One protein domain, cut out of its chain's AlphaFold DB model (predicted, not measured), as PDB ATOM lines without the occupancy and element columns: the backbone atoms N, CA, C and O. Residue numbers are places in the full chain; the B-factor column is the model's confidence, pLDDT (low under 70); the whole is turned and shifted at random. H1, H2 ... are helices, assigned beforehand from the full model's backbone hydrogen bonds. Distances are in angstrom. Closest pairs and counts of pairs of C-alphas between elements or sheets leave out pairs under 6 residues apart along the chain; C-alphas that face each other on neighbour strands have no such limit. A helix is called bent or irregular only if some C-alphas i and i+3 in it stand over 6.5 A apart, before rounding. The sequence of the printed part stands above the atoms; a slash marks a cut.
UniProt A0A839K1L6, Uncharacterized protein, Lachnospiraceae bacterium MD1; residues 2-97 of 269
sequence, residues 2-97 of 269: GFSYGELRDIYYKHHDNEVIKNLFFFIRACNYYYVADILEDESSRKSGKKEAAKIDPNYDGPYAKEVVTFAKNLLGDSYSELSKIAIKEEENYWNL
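This is residues 2 to 97 of the 269 residues of an uncharacterized protein of Lachnospiraceae bacterium MD1 (UniProt A0A839K1L6). A long helix, H2, runs through the middle, with H3 folded back side by side along it and the small helix H1 folded back over its first turns on another side. The sharply bent helix H4 makes an L on the side of H2 away from H1: its first arm H4a packs slantwise on H2 and H3, and its second arm H4b turns off past the last turn of H3. The printed part has 96 residues with four named helices, H1 to H4 in chain order, and no named strand; the class is all helix. It is compact, with a radius of gyration of the C-alphas of 12.9 A, and rounded, spanning 35 by 32 by 28 A.

H1, residues 5 to 14, and H2, residues 19 to 40, form a helical hairpin through a tight link of 4 residues. They touch at a shallow tilt of 25 degrees, opposite ways, H2 with residues 21 to 25 alone; their closest C-alphas, of Tyr 12 and Ile 21, are 6.1 A apart. H3, residues 43 to 54, follows a tight link of 2 residues and forms a second helical hairpin with H2: they touch at a shallow tilt of 14 degrees, opposite ways, and their closest C-alphas, of Ala 30 and Gly 49, are 4.1 A apart. H4, residues 65 to 96, was assigned as one helix by its hydrogen bonds but is bent, with C-alphas 75 and 78 9.5 A apart; its arms are H4a, residues 65 to 75, and H4b, residues 78 to 96. H4b is itself irregular, with C-alphas 78 and 81 7.3 A apart. H4a touches H2, residues 23 to 27 alone, at a steep tilt of 42 degrees, the same way, closest at the C-alphas of Phe 27 and Val 68, 6.1 A. H3 and H4a form a third helical hairpin, at a steep tilt of 43 degrees, opposite ways; H3 touches H4a with residues 50 to 54 alone, and the closest C-alphas, of Ala 53 and Ala 72, are 5.1 A apart. H2, H3 and H4a are an up and down bundle, each running against the one before it. H4b touches H3 about perpendicular, at 78 degrees, with residues 80 to 88 alone against residues 51 to 54 of H3; the C-alphas of Ala 54 and Ser 84, the closest, are 4.6 A apart. The two arms are close but not clearly touching, at a steep tilt of 69 degrees, only just short of about perpendicular. H1 is apart from H3, H4a and H4b, and H2 is apart from H4b. Every O i to N i+4 pair is within hydrogen-bond range in H1, H2, H3 and H4a, and 13 of 15 are in H4b.

H1 begins at C-alpha 5, (155.775, 224.471, 108.898). H2 is 31.7 A from first to last C-alpha and ends at C-alpha 40, (140.917, 218.563, 98.817). H1 measures 14.6 A, H3 16.8 A, H4a 15.4 A and H4b 29.2 A, the last ending at C-alpha 96, (176.136, 212.494, 103.316).

The C-alphas of Ile 39 and Asn 96, the two farthest apart, are 36.6 A apart. The printed part has no cut and no long link; the link from H3 to H4, 10 residues, is short. The mean pLDDT of the printed part is 85.7; residues 2 to 10 and residue 36 are under 70.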
ATOM      1  N   GLY A   2     150.813 224.716 117.839       37.50
ATOM      2  CA  GLY A   2     151.044 224.655 116.398       37.50
ATOM      3  C   GLY A   2     152.327 225.407 116.101       37.50
ATOM      4  O   GLY A   2     152.338 226.622 116.248       37.50
ATOM      5  N   PHE A   3     153.394 224.688 115.770       38.59
ATOM      6  CA  PHE A   3     154.532 225.296 115.089       38.59
ATOM      7  C   PHE A   3     154.123 225.561 113.642       38.59
ATOM      8  O   PHE A   3     153.390 224.755 113.055       38.59
ATOM      9  N   SER A   4     154.574 226.671 113.067       49.84
ATOM     10  CA  SER A   4     154.480 226.851 111.622       49.84
ATOM     11  C   SER A   4     155.367 225.817 110.915       49.84
ATOM     12  O   SER A   4     156.355 225.330 111.470       49.84
ATOM     13  N   TYR A   5     155.006 225.443 109.685       48.72
ATOM     14  CA  TYR A   5     155.775 224.471 108.898       48.72
ATOM     15  C   TYR A   5     157.243 224.899 108.716       48.72
ATOM     16  O   TYR A   5     158.132 224.054 108.791       48.72
ATOM     17  N   GLY A   6     157.491 226.204 108.553       51.78
ATOM     18  CA  GLY A   6     158.841 226.767 108.446       51.78
ATOM     19  C   GLY A   6     159.676 226.532 109.706       51.78
ATOM     20  O   GLY A   6     160.767 225.985 109.619       51.78
ATOM     21  N   GLU A   7     159.125 226.814 110.889       57.81
ATOM     22  CA  GLU A   7     159.838 226.609 112.159       57.81
ATOM     23  C   GLU A   7     160.186 225.131 112.407       57.81
ATOM     24  O   GLU A   7     161.266 224.819 112.903       57.81
ATOM     25  N   LEU A   8     159.290 224.204 112.045       59.06
ATOM     26  CA  LEU A   8     159.549 222.762 112.156       59.06
ATOM     27  C   LEU A   8     160.638 222.287 111.195       59.06
ATOM     28  O   LEU A   8     161.454 221.444 111.569       59.06
ATOM     29  N   ARG A   9     160.648 222.824 109.971       68.56
ATOM     30  CA  ARG A   9     161.675 222.533 108.971       68.56
ATOM     31  C   ARG A   9     163.038 223.018 109.455       68.56
ATOM     32  O   ARG A   9     163.967 222.223 109.512       68.56
ATOM     33  N   ASP A  10     163.145 224.260 109.907       69.38
ATOM     34  CA  ASP A  10     164.426 224.830 110.335       69.38
ATOM     35  C   ASP A  10     165.022 224.081 111.542       69.38
ATOM     36  O   ASP A  10     166.235 223.880 111.628       69.38
ATOM     37  N   ILE A  11     164.170 223.623 112.471       73.25
ATOM     38  CA  ILE A  11     164.587 222.779 113.602       73.25
ATOM     39  C   ILE A  11     165.099 221.421 113.111       73.25
ATOM     40  O   ILE A  11     166.112 220.936 113.618       73.25
ATOM     41  N   TYR A  12     164.412 220.808 112.144       80.56
ATOM     42  CA  TYR A  12     164.831 219.533 111.574       80.56
ATOM     43  C   TYR A  12     166.189 219.646 110.875       80.56
ATOM     44  O   TYR A  12     167.082 218.878 111.207       80.56
ATOM     45  N   TYR A  13     166.400 220.636 110.006       79.19
ATOM     46  CA  TYR A  13     167.664 220.780 109.270       79.19
ATOM     47  C   TYR A  13     168.865 220.999 110.208       79.19
ATOM     48  O   TYR A  13     169.918 220.382 110.032       79.19
ATOM     49  N   LYS A  14     168.690 221.788 111.279       78.25
ATOM     50  CA  LYS A  14     169.732 222.029 112.297       78.25
ATOM     51  C   LYS A  14     170.041 220.816 113.175       78.25
ATOM     52  O   LYS A  14     171.095 220.772 113.810       78.25
ATOM     53  N   HIS A  15     169.122 219.859 113.262       83.38
ATOM     54  CA  HIS A  15     169.205 218.733 114.189       83.38
ATOM     55  C   HIS A  15     168.764 217.410 113.548       83.38
ATOM     56  O   HIS A  15     168.144 216.579 114.215       83.38
ATOM     57  N   HIS A  16     169.078 217.198 112.269       82.94
ATOM     58  CA  HIS A  16     168.608 216.048 111.488       82.94
ATOM     59  C   HIS A  16     169.123 214.704 112.034       82.94
ATOM     60  O   HIS A  16     168.432 213.686 111.937       82.94
ATOM     61  N   ASP A  17     170.276 214.717 112.709       85.31
ATOM     62  CA  ASP A  17     170.848 213.564 113.416       85.31
ATOM     63  C   ASP A  17     170.077 213.173 114.689       85.31
ATOM     64  O   ASP A  17     170.246 212.075 115.223       85.31
ATOM     65  N   ASN A  18     169.224 214.057 115.214       89.25
ATOM     66  CA  ASN A  18     168.441 213.767 116.406       89.25
ATOM     67  C   ASN A  18     167.225 212.904 116.044       89.25
ATOM     68  O   ASN A  18     166.266 213.370 115.426       89.25
ATOM     69  N   GLU A  19     167.229 211.652 116.502       90.62
ATOM     70  CA  GLU A  19     166.175 210.678 116.201       90.62
ATOM     71  C   GLU A  19     164.770 211.132 116.622       90.62
ATOM     72  O   GLU A  19     163.803 210.838 115.921       90.62
ATOM     73  N   VAL A  20     164.637 211.882 117.722       88.06
ATOM     74  CA  VAL A  20     163.338 212.407 118.172       88.06
ATOM     75  C   VAL A  20     162.834 213.477 117.210       88.06
ATOM     76  O   VAL A  20     161.685 213.420 116.776       88.06
ATOM     77  N   ILE A  21     163.688 214.438 116.849       85.44
ATOM     78  CA  ILE A  21     163.323 215.529 115.935       85.44
ATOM     79  C   ILE A  21     162.975 214.964 114.557       85.44
ATOM     80  O   ILE A  21     161.917 215.285 114.022       85.44
ATOM     81  N   LYS A  22     163.805 214.057 114.033       89.25
ATOM     82  CA  LYS A  22     163.602 213.385 112.746       89.25
ATOM     83  C   LYS A  22     162.257 212.655 112.671       89.25
ATOM     84  O   LYS A  22     161.457 212.915 111.775       89.25
ATOM     85  N   ASN A  23     161.963 211.779 113.635       89.56
ATOM     86  CA  ASN A  23     160.726 210.992 113.617       89.56
ATOM     87  C   ASN A  23     159.472 211.857 113.816       89.56
ATOM     88  O   ASN A  23     158.454 211.628 113.158       89.56
ATOM     89  N   LEU A  24     159.530 212.873 114.686       86.19
ATOM     90  CA  LEU A  24     158.408 213.794 114.881       86.19
ATOM     91  C   LEU A  24     158.175 214.691 113.661       86.19
ATOM     92  O   LEU A  24     157.022 214.943 113.314       86.19
ATOM     93  N   PHE A  25     159.239 215.134 112.990       86.75
ATOM     94  CA  PHE A  25     159.145 215.917 111.761       86.75
ATOM     95  C   PHE A  25     158.401 215.147 110.665       86.75
ATOM     96  O   PHE A  25     157.385 215.631 110.158       86.75
ATOM     97  N   PHE A  26     158.826 213.915 110.367       88.62
ATOM     98  CA  PHE A  26     158.179 213.083 109.347       88.62
ATOM     99  C   PHE A  26     156.743 212.701 109.708       88.62
ATOM    100  O   PHE A  26     155.859 212.724 108.850       88.62
ATOM    101  N   PHE A  27     156.466 212.440 110.989       89.31
ATOM    102  CA  PHE A  27     155.102 212.227 111.472       89.31
ATOM    103  C   PHE A  27     154.194 213.435 111.218       89.31
ATOM    104  O   PHE A  27     153.100 213.282 110.669       89.31
ATOM    105  N   ILE A  28     154.649 214.640 111.574       84.56
ATOM    106  CA  ILE A  28     153.877 215.873 111.380       84.56
ATOM    107  C   ILE A  28     153.688 216.164 109.886       84.56
ATOM    108  O   ILE A  28     152.575 216.494 109.475       84.56
ATOM    109  N   ARG A  29     154.727 215.995 109.055       83.12
ATOM    110  CA  ARG A  29     154.614 216.168 107.596       83.12
ATOM    111  C   ARG A  29     153.605 215.210 106.987       83.12
ATOM    112  O   ARG A  29     152.721 215.648 106.252       83.12
ATOM    113  N   ALA A  30     153.679 213.932 107.339       85.75
ATOM    114  CA  ALA A  30     152.728 212.940 106.863       85.75
ATOM    115  C   ALA A  30     151.289 213.280 107.292       85.75
ATOM    116  O   ALA A  30     150.374 213.219 106.471       85.75
ATOM    117  N   CYS A  31     151.083 213.709 108.540       82.69
ATOM    118  CA  CYS A  31     149.778 214.167 109.022       82.69
ATOM    119  C   CYS A  31     149.253 215.382 108.240       82.69
ATOM    120  O   CYS A  31     148.087 215.392 107.854       82.69
ATOM    121  N   ASN A  32     150.101 216.376 107.958       79.00
ATOM    122  CA  ASN A  32     149.720 217.552 107.170       79.00
ATOM    123  C   ASN A  32     149.310 217.176 105.742       79.00
ATOM    124  O   ASN A  32     148.282 217.646 105.263       79.00
ATOM    125  N   TYR A  33     150.056 216.286 105.083       81.12
ATOM    126  CA  TYR A  33     149.686 215.793 103.756       81.12
ATOM    127  C   TYR A  33     148.335 215.071 103.758       81.12
ATOM    128  O   TYR A  33     147.522 215.295 102.865       81.12
ATOM    129  N   TYR A  34     148.050 214.251 104.771       78.38
ATOM    130  CA  TYR A  34     146.748 213.588 104.881       78.38
ATOM    131  C   TYR A  34     145.611 214.556 105.208       78.38
ATOM    132  O   TYR A  34     144.525 214.413 104.656       78.38
ATOM    133  N   TYR A  35     145.861 215.576 106.029       73.94
ATOM    134  CA  TYR A  35     144.890 216.639 106.282       73.94
ATOM    135  C   TYR A  35     144.516 217.381 104.990       73.94
ATOM    136  O   TYR A  35     143.335 217.559 104.700       73.94
ATOM    137  N   VAL A  36     145.513 217.759 104.183       68.19
ATOM    138  CA  VAL A  36     145.290 218.391 102.874       68.19
ATOM    139  C   VAL A  36     144.545 217.444 101.933       68.19
ATOM    140  O   VAL A  36     143.555 217.845 101.324       68.19
ATOM    141  N   ALA A  37     144.964 216.178 101.860       76.44
ATOM    142  CA  ALA A  37     144.330 215.172 101.016       76.44
ATOM    143  C   ALA A  37     142.860 214.916 101.369       76.44
ATOM    144  O   ALA A  37     142.045 214.689 100.478       76.44
ATOM    145  N   ASP A  38     142.509 214.935 102.655       73.94
ATOM    146  CA  ASP A  38     141.134 214.725 103.107       73.94
ATOM    147  C   ASP A  38     140.244 215.945 102.832       73.94
ATOM    148  O   ASP A  38     139.054 215.784 102.570       73.94
ATOM    149  N   ILE A  39     140.804 217.159 102.855       72.56
ATOM    150  CA  ILE A  39     140.063 218.392 102.549       72.56
ATOM    151  C   ILE A  39     139.860 218.576 101.046       72.56
ATOM    152  O   ILE A  39     138.794 219.020 100.623       72.56
ATOM    153  N   LEU A  40     140.892 218.286 100.255       73.38
ATOM    154  CA  LEU A  40     140.917 218.563  98.817       73.38
ATOM    155  C   LEU A  40     140.609 217.336  97.952       73.38
ATOM    156  O   LEU A  40     140.595 217.458  96.732       73.38
ATOM    157  N   GLU A  41     140.387 216.171  98.566       80.00
ATOM    158  CA  GLU A  41     140.279 214.878  97.875       80.00
ATOM    159  C   GLU A  41     141.487 214.600  96.952       80.00
ATOM    160  O   GLU A  41     141.363 214.008  95.881       80.00
ATOM    161  N   ASP A  42     142.678 215.033  97.379       76.69
ATOM    162  CA  ASP A  42     143.901 214.987  96.576       76.69
ATOM    163  C   ASP A  42     144.712 213.702  96.816       76.69
ATOM    164  O   ASP A  42     145.397 213.528  97.832       76.69
ATOM    165  N   GLU A  43     144.669 212.802  95.836       83.06
ATOM    166  CA  GLU A  43     145.423 211.546  95.847       83.06
ATOM    167  C   GLU A  43     146.946 211.776  95.796       83.06
ATOM    168  O   GLU A  43     147.712 210.967  96.329       83.06
ATOM    169  N   SER A  44     147.402 212.894  95.215       76.88
ATOM    170  CA  SER A  44     148.822 213.263  95.186       76.88
ATOM    171  C   SER A  44     149.339 213.520  96.602       76.88
ATOM    172  O   SER A  44     150.313 212.901  97.036       76.88
ATOM    173  N   SER A  45     148.608 214.318  97.384       74.88
ATOM    174  CA  SER A  45     148.897 214.546  98.801       74.88
ATOM    175  C   SER A  45     148.868 213.248  99.617       74.88
ATOM    176  O   SER A  45     149.745 213.047 100.459       74.88
ATOM    177  N   ARG A  46     147.956 212.295  99.344       84.88
ATOM    178  CA  ARG A  46     148.000 210.970 100.011       84.88
ATOM    179  C   ARG A  46     149.295 210.221  99.707       84.88
ATOM    180  O   ARG A  46     149.864 209.589 100.603       84.88
ATOM    181  N   LYS A  47     149.767 210.274  98.456       87.31
ATOM    182  CA  LYS A  47     151.026 209.643  98.037       87.31
ATOM    183  C   LYS A  47     152.220 210.272  98.759       87.31
ATOM    184  O   LYS A  47     153.021 209.526  99.321       87.31
ATOM    185  N   SER A  48     152.300 211.600  98.825       83.31
ATOM    186  CA  SER A  48     153.355 212.307  99.568       83.31
ATOM    187  C   SER A  48     153.313 211.999 101.065       83.31
ATOM    188  O   SER A  48     154.340 211.701 101.666       83.31
ATOM    189  N   GLY A  49     152.121 211.935 101.665       85.44
ATOM    190  CA  GLY A  49     151.971 211.546 103.067       85.44
ATOM    191  C   GLY A  49     152.483 210.132 103.362       85.44
ATOM    192  O   GLY A  49     153.080 209.903 104.411       85.44
ATOM    193  N   LYS A  50     152.302 209.179 102.434       94.06
ATOM    194  CA  LYS A  50     152.877 207.826 102.559       94.06
ATOM    195  C   LYS A  50     154.400 207.831 102.451       94.06
ATOM    196  O   LYS A  50     155.042 207.111 103.211       94.06
ATOM    197  N   LYS A  51     154.974 208.629 101.543       90.81
ATOM    198  CA  LYS A  51     156.433 208.772 101.425       90.81
ATOM    199  C   LYS A  51     157.045 209.313 102.717       90.81
ATOM    200  O   LYS A  51     157.972 208.713 103.242       90.81
ATOM    201  N   GLU A  52     156.469 210.373 103.279       91.25
ATOM    202  CA  GLU A  52     156.932 210.938 104.552       91.25
ATOM    203  C   GLU A  52     156.760 209.951 105.712       91.25
ATOM    204  O   GLU A  52     157.673 209.769 106.511       91.25
ATOM    205  N   ALA A  53     155.635 209.229 105.772       95.25
ATOM    206  CA  ALA A  53     155.432 208.198 106.787       95.25
ATOM    207  C   ALA A  53     156.463 207.058 106.697       95.25
ATOM    208  O   ALA A  53     156.793 206.455 107.717       95.25
ATOM    209  N   ALA A  54     156.985 206.757 105.502       97.38
ATOM    210  CA  ALA A  54     158.010 205.730 105.334       97.38
ATOM    211  C   ALA A  54     159.331 206.136 106.006       97.38
ATOM    212  O   ALA A  54     160.031 205.277 106.529       97.38
ATOM    213  N   LYS A  55     159.636 207.431 106.095       95.25
ATOM    214  CA  LYS A  55     160.865 207.942 106.724       95.25
ATOM    215  C   LYS A  55     160.887 207.804 108.257       95.25
ATOM    216  O   LYS A  55     161.921 208.028 108.880       95.25
ATOM    217  N   ILE A  56     159.767 207.418 108.877       96.38
ATOM    218  CA  ILE A  56     159.663 207.146 110.319       96.38
ATOM    219  C   ILE A  56     160.285 205.778 110.629       96.38
ATOM    220  O   ILE A  56     159.851 204.771 110.066       96.38
ATOM    221  N   ASP A  57     161.227 205.725 111.572       95.94
ATOM    222  CA  ASP A  57     161.887 204.490 112.005       95.94
ATOM    223  C   ASP A  57     160.889 203.539 112.701       95.94
ATOM    224  O   ASP A  57     160.299 203.906 113.724       95.94
ATOM    225  N   PRO A  58     160.705 202.295 112.211       96.50
ATOM    226  CA  PRO A  58     159.802 201.320 112.815       96.50
ATOM    227  C   PRO A  58     160.194 200.914 114.239       96.50
ATOM    228  O   PRO A  58     159.360 200.365 114.960       96.50
ATOM    229  N   ASN A  59     161.453 201.135 114.624       96.00
ATOM    230  CA  ASN A  59     161.992 200.832 115.946       96.00
ATOM    231  C   ASN A  59     162.102 202.069 116.845       96.00
ATOM    232  O   ASN A  59     162.627 201.945 117.949       96.00
ATOM    233  N   TYR A  60     161.617 203.233 116.400       95.94
ATOM    234  CA  TYR A  60     161.617 204.447 117.208       95.94
ATOM    235  C   TYR A  60     160.927 204.196 118.556       95.94
ATOM    236  O   TYR A  60     159.766 203.785 118.605       95.94
ATOM    237  N   ASP A  61     161.641 204.457 119.652       96.12
ATOM    238  CA  ASP A  61     161.198 204.216 121.030       96.12
ATOM    239  C   ASP A  61     161.133 205.498 121.884       96.12
ATOM    240  O   ASP A  61     160.860 205.447 123.086       96.12
ATOM    241  N   GLY A  62     161.328 206.661 121.251       92.12
ATOM    242  CA  GLY A  62     161.288 207.969 121.894       92.12
ATOM    243  C   GLY A  62     159.875 208.481 122.235       92.12
ATOM    244  O   GLY A  62     158.882 207.744 122.217       92.12
ATOM    245  N   PRO A  63     159.741 209.779 122.569       91.00
ATOM    246  CA  PRO A  63     158.450 210.390 122.873       91.00
ATOM    247  C   PRO A  63     157.413 210.161 121.768       91.00
ATOM    248  O   PRO A  63     157.699 210.362 120.588       91.00
ATOM    249  N   TYR A  64     156.198 209.774 122.170       92.50
ATOM    250  CA  TYR A  64     155.073 209.469 121.274       92.50
ATOM    251  C   TYR A  64     155.329 208.319 120.285       92.50
ATOM    252  O   TYR A  64     154.606 208.184 119.299       92.50
ATOM    253  N   ALA A  65     156.332 207.465 120.534       91.94
ATOM    254  CA  ALA A  65     156.673 206.340 119.662       91.94
ATOM    255  C   ALA A  65     155.472 205.459 119.315       91.94
ATOM    256  O   ALA A  65     155.283 205.088 118.158       91.94
ATOM    257  N   LYS A  66     154.611 205.164 120.296       93.50
ATOM    258  CA  LYS A  66     153.415 204.352 120.061       93.50
ATOM    259  C   LYS A  66     152.515 204.995 119.010       93.50
ATOM    260  O   LYS A  66     152.084 204.299 118.097       93.50
ATOM    261  N   GLU A  67     152.218 206.283 119.132       94.56
ATOM    262  CA  GLU A  67     151.377 207.033 118.203       94.56
ATOM    263  C   GLU A  67     152.035 207.155 116.825       94.56
ATOM    264  O   GLU A  67     151.411 206.815 115.820       94.56
ATOM    265  N   VAL A  68     153.303 207.568 116.792       93.69
ATOM    266  CA  VAL A  68     154.094 207.819 115.578       93.69
ATOM    267  C   VAL A  68     154.265 206.545 114.743       93.69
ATOM    268  O   VAL A  68     153.909 206.513 113.565       93.69
ATOM    269  N   VAL A  69     154.726 205.454 115.364       96.50
ATOM    270  CA  VAL A  69     154.962 204.172 114.680       96.50
ATOM    271  C   VAL A  69     153.640 203.507 114.294       96.50
ATOM    272  O   VAL A  69     153.522 202.939 113.207       96.50
ATOM    273  N   THR A  70     152.603 203.597 115.140       96.44
ATOM    274  CA  THR A  70     151.273 203.052 114.800       96.44
ATOM    275  C   THR A  70     150.660 203.790 113.615       96.44
ATOM    276  O   THR A  70     150.061 203.154 112.752       96.44
ATOM    277  N   PHE A  71     150.821 205.113 113.543       96.00
ATOM    278  CA  PHE A  71     150.369 205.904 112.404       96.00
ATOM    279  C   PHE A  71     151.027 205.435 111.102       96.00
ATOM    280  O   PHE A  71     150.318 205.074 110.162       96.00
ATOM    281  N   ALA A  72     152.361 205.343 111.069       97.00
ATOM    282  CA  ALA A  72     153.092 204.887 109.888       97.00
ATOM    283  C   ALA A  72     152.680 203.466 109.477       97.00
ATOM    284  O   ALA A  72     152.362 203.208 108.314       97.00
ATOM    285  N   LYS A  73     152.575 202.557 110.454       97.56
ATOM    286  CA  LYS A  73     152.134 201.177 110.231       97.56
ATOM    287  C   LYS A  73     150.713 201.089 109.676       97.56
ATOM    288  O   LYS A  73     150.460 200.271 108.798       97.56
ATOM    289  N   ASN A  74     149.785 201.914 110.155       96.62
ATOM    290  CA  ASN A  74     148.412 201.923 109.648       96.62
ATOM    291  C   ASN A  74     148.338 202.414 108.196       96.62
ATOM    292  O   ASN A  74     147.511 201.922 107.433       96.62
ATOM    293  N   LEU A  75     149.194 203.364 107.812       94.88
ATOM    294  CA  LEU A  75     149.222 203.910 106.454       94.88
ATOM    295  C   LEU A  75     149.910 202.993 105.440       94.88
ATOM    296  O   LEU A  75     149.486 202.923 104.285       94.88
ATOM    297  N   LEU A  76     150.989 202.336 105.860       96.75
ATOM    298  CA  LEU A  76     151.878 201.576 104.977       96.75
ATOM    299  C   LEU A  76     151.646 200.063 105.047       96.75
ATOM    300  O   LEU A  76     152.100 199.330 104.168       96.75
ATOM    301  N   GLY A  77     150.922 199.592 106.063       96.88
ATOM    302  CA  GLY A  77     150.602 198.185 106.255       96.88
ATOM    303  C   GLY A  77     151.850 197.318 106.408       96.88
ATOM    304  O   GLY A  77     152.840 197.712 107.028       96.88
ATOM    305  N   ASP A  78     151.798 196.122 105.827       96.19
ATOM    306  CA  ASP A  78     152.856 195.114 105.955       96.19
ATOM    307  C   ASP A  78     154.172 195.530 105.277       96.19
ATOM    308  O   ASP A  78     155.242 195.078 105.683       96.19
ATOM    309  N   SER A  79     154.120 196.443 104.301       96.62
ATOM    310  CA  SER A  79     155.303 196.954 103.597       96.62
ATOM    311  C   SER A  79     156.093 197.995 104.394       96.62
ATOM    312  O   SER A  79     157.164 198.408 103.952       96.62
ATOM    313  N   TYR A  80     155.604 198.429 105.564       97.00
ATOM    314  CA  TYR A  80     156.215 199.519 106.329       97.00
ATOM    315  C   TYR A  80     157.709 199.295 106.603       97.00
ATOM    316  O   TYR A  80     158.528 200.164 106.313       97.00
ATOM    317  N   SER A  81     158.094 198.117 107.101       95.44
ATOM    318  CA  SER A  81     159.493 197.844 107.452       95.44
ATOM    319  C   SER A  81     160.443 197.833 106.251       95.44
ATOM    320  O   SER A  81     161.635 198.070 106.429       95.44
ATOM    321  N   GLU A  82     159.959 197.527 105.049       96.88
ATOM    322  CA  GLU A  82     160.770 197.524 103.826       96.88
ATOM    323  C   GLU A  82     160.874 198.931 103.243       96.88
ATOM    324  O   GLU A  82     161.981 199.407 102.992       96.88
ATOM    325  N   LEU A  83     159.738 199.624 103.119       96.94
ATOM    326  CA  LEU A  83     159.683 201.010 102.649       96.94
ATOM    327  C   LEU A  83     160.502 201.940 103.543       96.94
ATOM    328  O   LEU A  83     161.196 202.816 103.039       96.94
ATOM    329  N   SER A  84     160.477 201.714 104.856       96.50
ATOM    330  CA  SER A  84     161.231 202.547 105.784       96.50
ATOM    331  C   SER A  84     162.738 202.358 105.688       96.50
ATOM    332  O   SER A  84     163.481 203.331 105.726       96.50
ATOM    333  N   LYS A  85     163.211 201.131 105.450       96.31
ATOM    334  CA  LYS A  85     164.641 200.894 105.200       96.31
ATOM    335  C   LYS A  85     165.137 201.644 103.968       96.31
ATOM    336  O   LYS A  85     166.248 202.159 103.996       96.31
ATOM    337  N   ILE A  86     164.330 201.689 102.906       95.62
ATOM    338  CA  ILE A  86     164.656 202.428 101.680       95.62
ATOM    339  C   ILE A  86     164.685 203.930 101.982       95.62
ATOM    340  O   ILE A  86     165.708 204.568 101.769       95.62
ATOM    341  N   ALA A  87     163.614 204.462 102.571       94.88
ATOM    342  CA  ALA A  87     163.482 205.889 102.846       94.88
ATOM    343  C   ALA A  87     164.564 206.414 103.812       94.88
ATOM    344  O   ALA A  87     165.148 207.466 103.576       94.88
ATOM    345  N   ILE A  88     164.893 205.663 104.869       93.00
ATOM    346  CA  ILE A  88     165.985 206.015 105.793       93.00
ATOM    347  C   ILE A  88     167.329 206.021 105.060       93.00
ATOM    348  O   ILE A  88     168.136 206.920 105.277       93.00
ATOM    349  N   LYS A  89     167.571 205.049 104.171       95.19
ATOM    350  CA  LYS A  89     168.805 204.995 103.381       95.19
ATOM    351  C   LYS A  89     168.922 206.185 102.425       95.19
ATOM    352  O   LYS A  89     170.010 206.736 102.301       95.19
ATOM    353  N   GLU A  90     167.825 206.589 101.789       95.19
ATOM    354  CA  GLU A  90     167.770 207.771 100.918       95.19
ATOM    355  C   GLU A  90     168.051 209.073 101.684       95.19
ATOM    356  O   GLU A  90     168.763 209.940 101.178       95.19
ATOM    357  N   GLU A  91     167.527 209.207 102.907       91.69
ATOM    358  CA  GLU A  91     167.805 210.335 103.811       91.69
ATOM    359  C   GLU A  91     169.274 210.360 104.245       91.69
ATOM    360  O   GLU A  91     169.940 211.387 104.133       91.69
ATOM    361  N   GLU A  92     169.820 209.221 104.681       92.62
ATOM    362  CA  GLU A  92     171.243 209.107 105.013       92.62
ATOM    363  C   GLU A  92     172.134 209.494 103.832       92.62
ATOM    364  O   GLU A  92     173.136 210.181 104.011       92.62
ATOM    365  N   ASN A  93     171.802 209.041 102.622       96.31
ATOM    366  CA  ASN A  93     172.580 209.368 101.433       96.31
ATOM    367  C   ASN A  93     172.534 210.872 101.140       96.31
ATOM    368  O   ASN A  93     173.583 211.454 100.884       96.31
ATOM    369  N   TYR A  94     171.367 211.513 101.257       93.25
ATOM    370  CA  TYR A  94     171.215 212.958 101.055       93.25
ATOM    371  C   TYR A  94     172.058 213.789 102.029       93.25
ATOM    372  O   TYR A  94     172.765 214.706 101.606       93.25
ATOM    373  N   TRP A  95     172.030 213.452 103.320       89.00
ATOM    374  CA  TRP A  95     172.816 214.164 104.333       89.00
ATOM    375  C   TRP A  95     174.325 213.917 104.207       89.00
ATOM    376  O   TRP A  95     175.115 214.763 104.619       89.00
ATOM    377  N   ASN A  96     174.732 212.802 103.592       93.75
ATOM    378  CA  ASN A  96     176.136 212.494 103.316       93.75
ATOM    379  C   ASN A  96     176.684 213.135 102.030       93.75
ATOM    380  O   ASN A  96     177.894 213.062 101.809       93.75
ATOM    381  N   LEU A  97     175.839 213.751 101.193       92.06
ATOM    382  CA  LEU A  97     176.310 214.481 100.015       92.06
ATOM    383  C   LEU A  97     177.157 215.679 100.435       92.06
ATOM    384  O   LEU A  97     176.738 216.519 101.238       92.06
TER     385      LEU A  97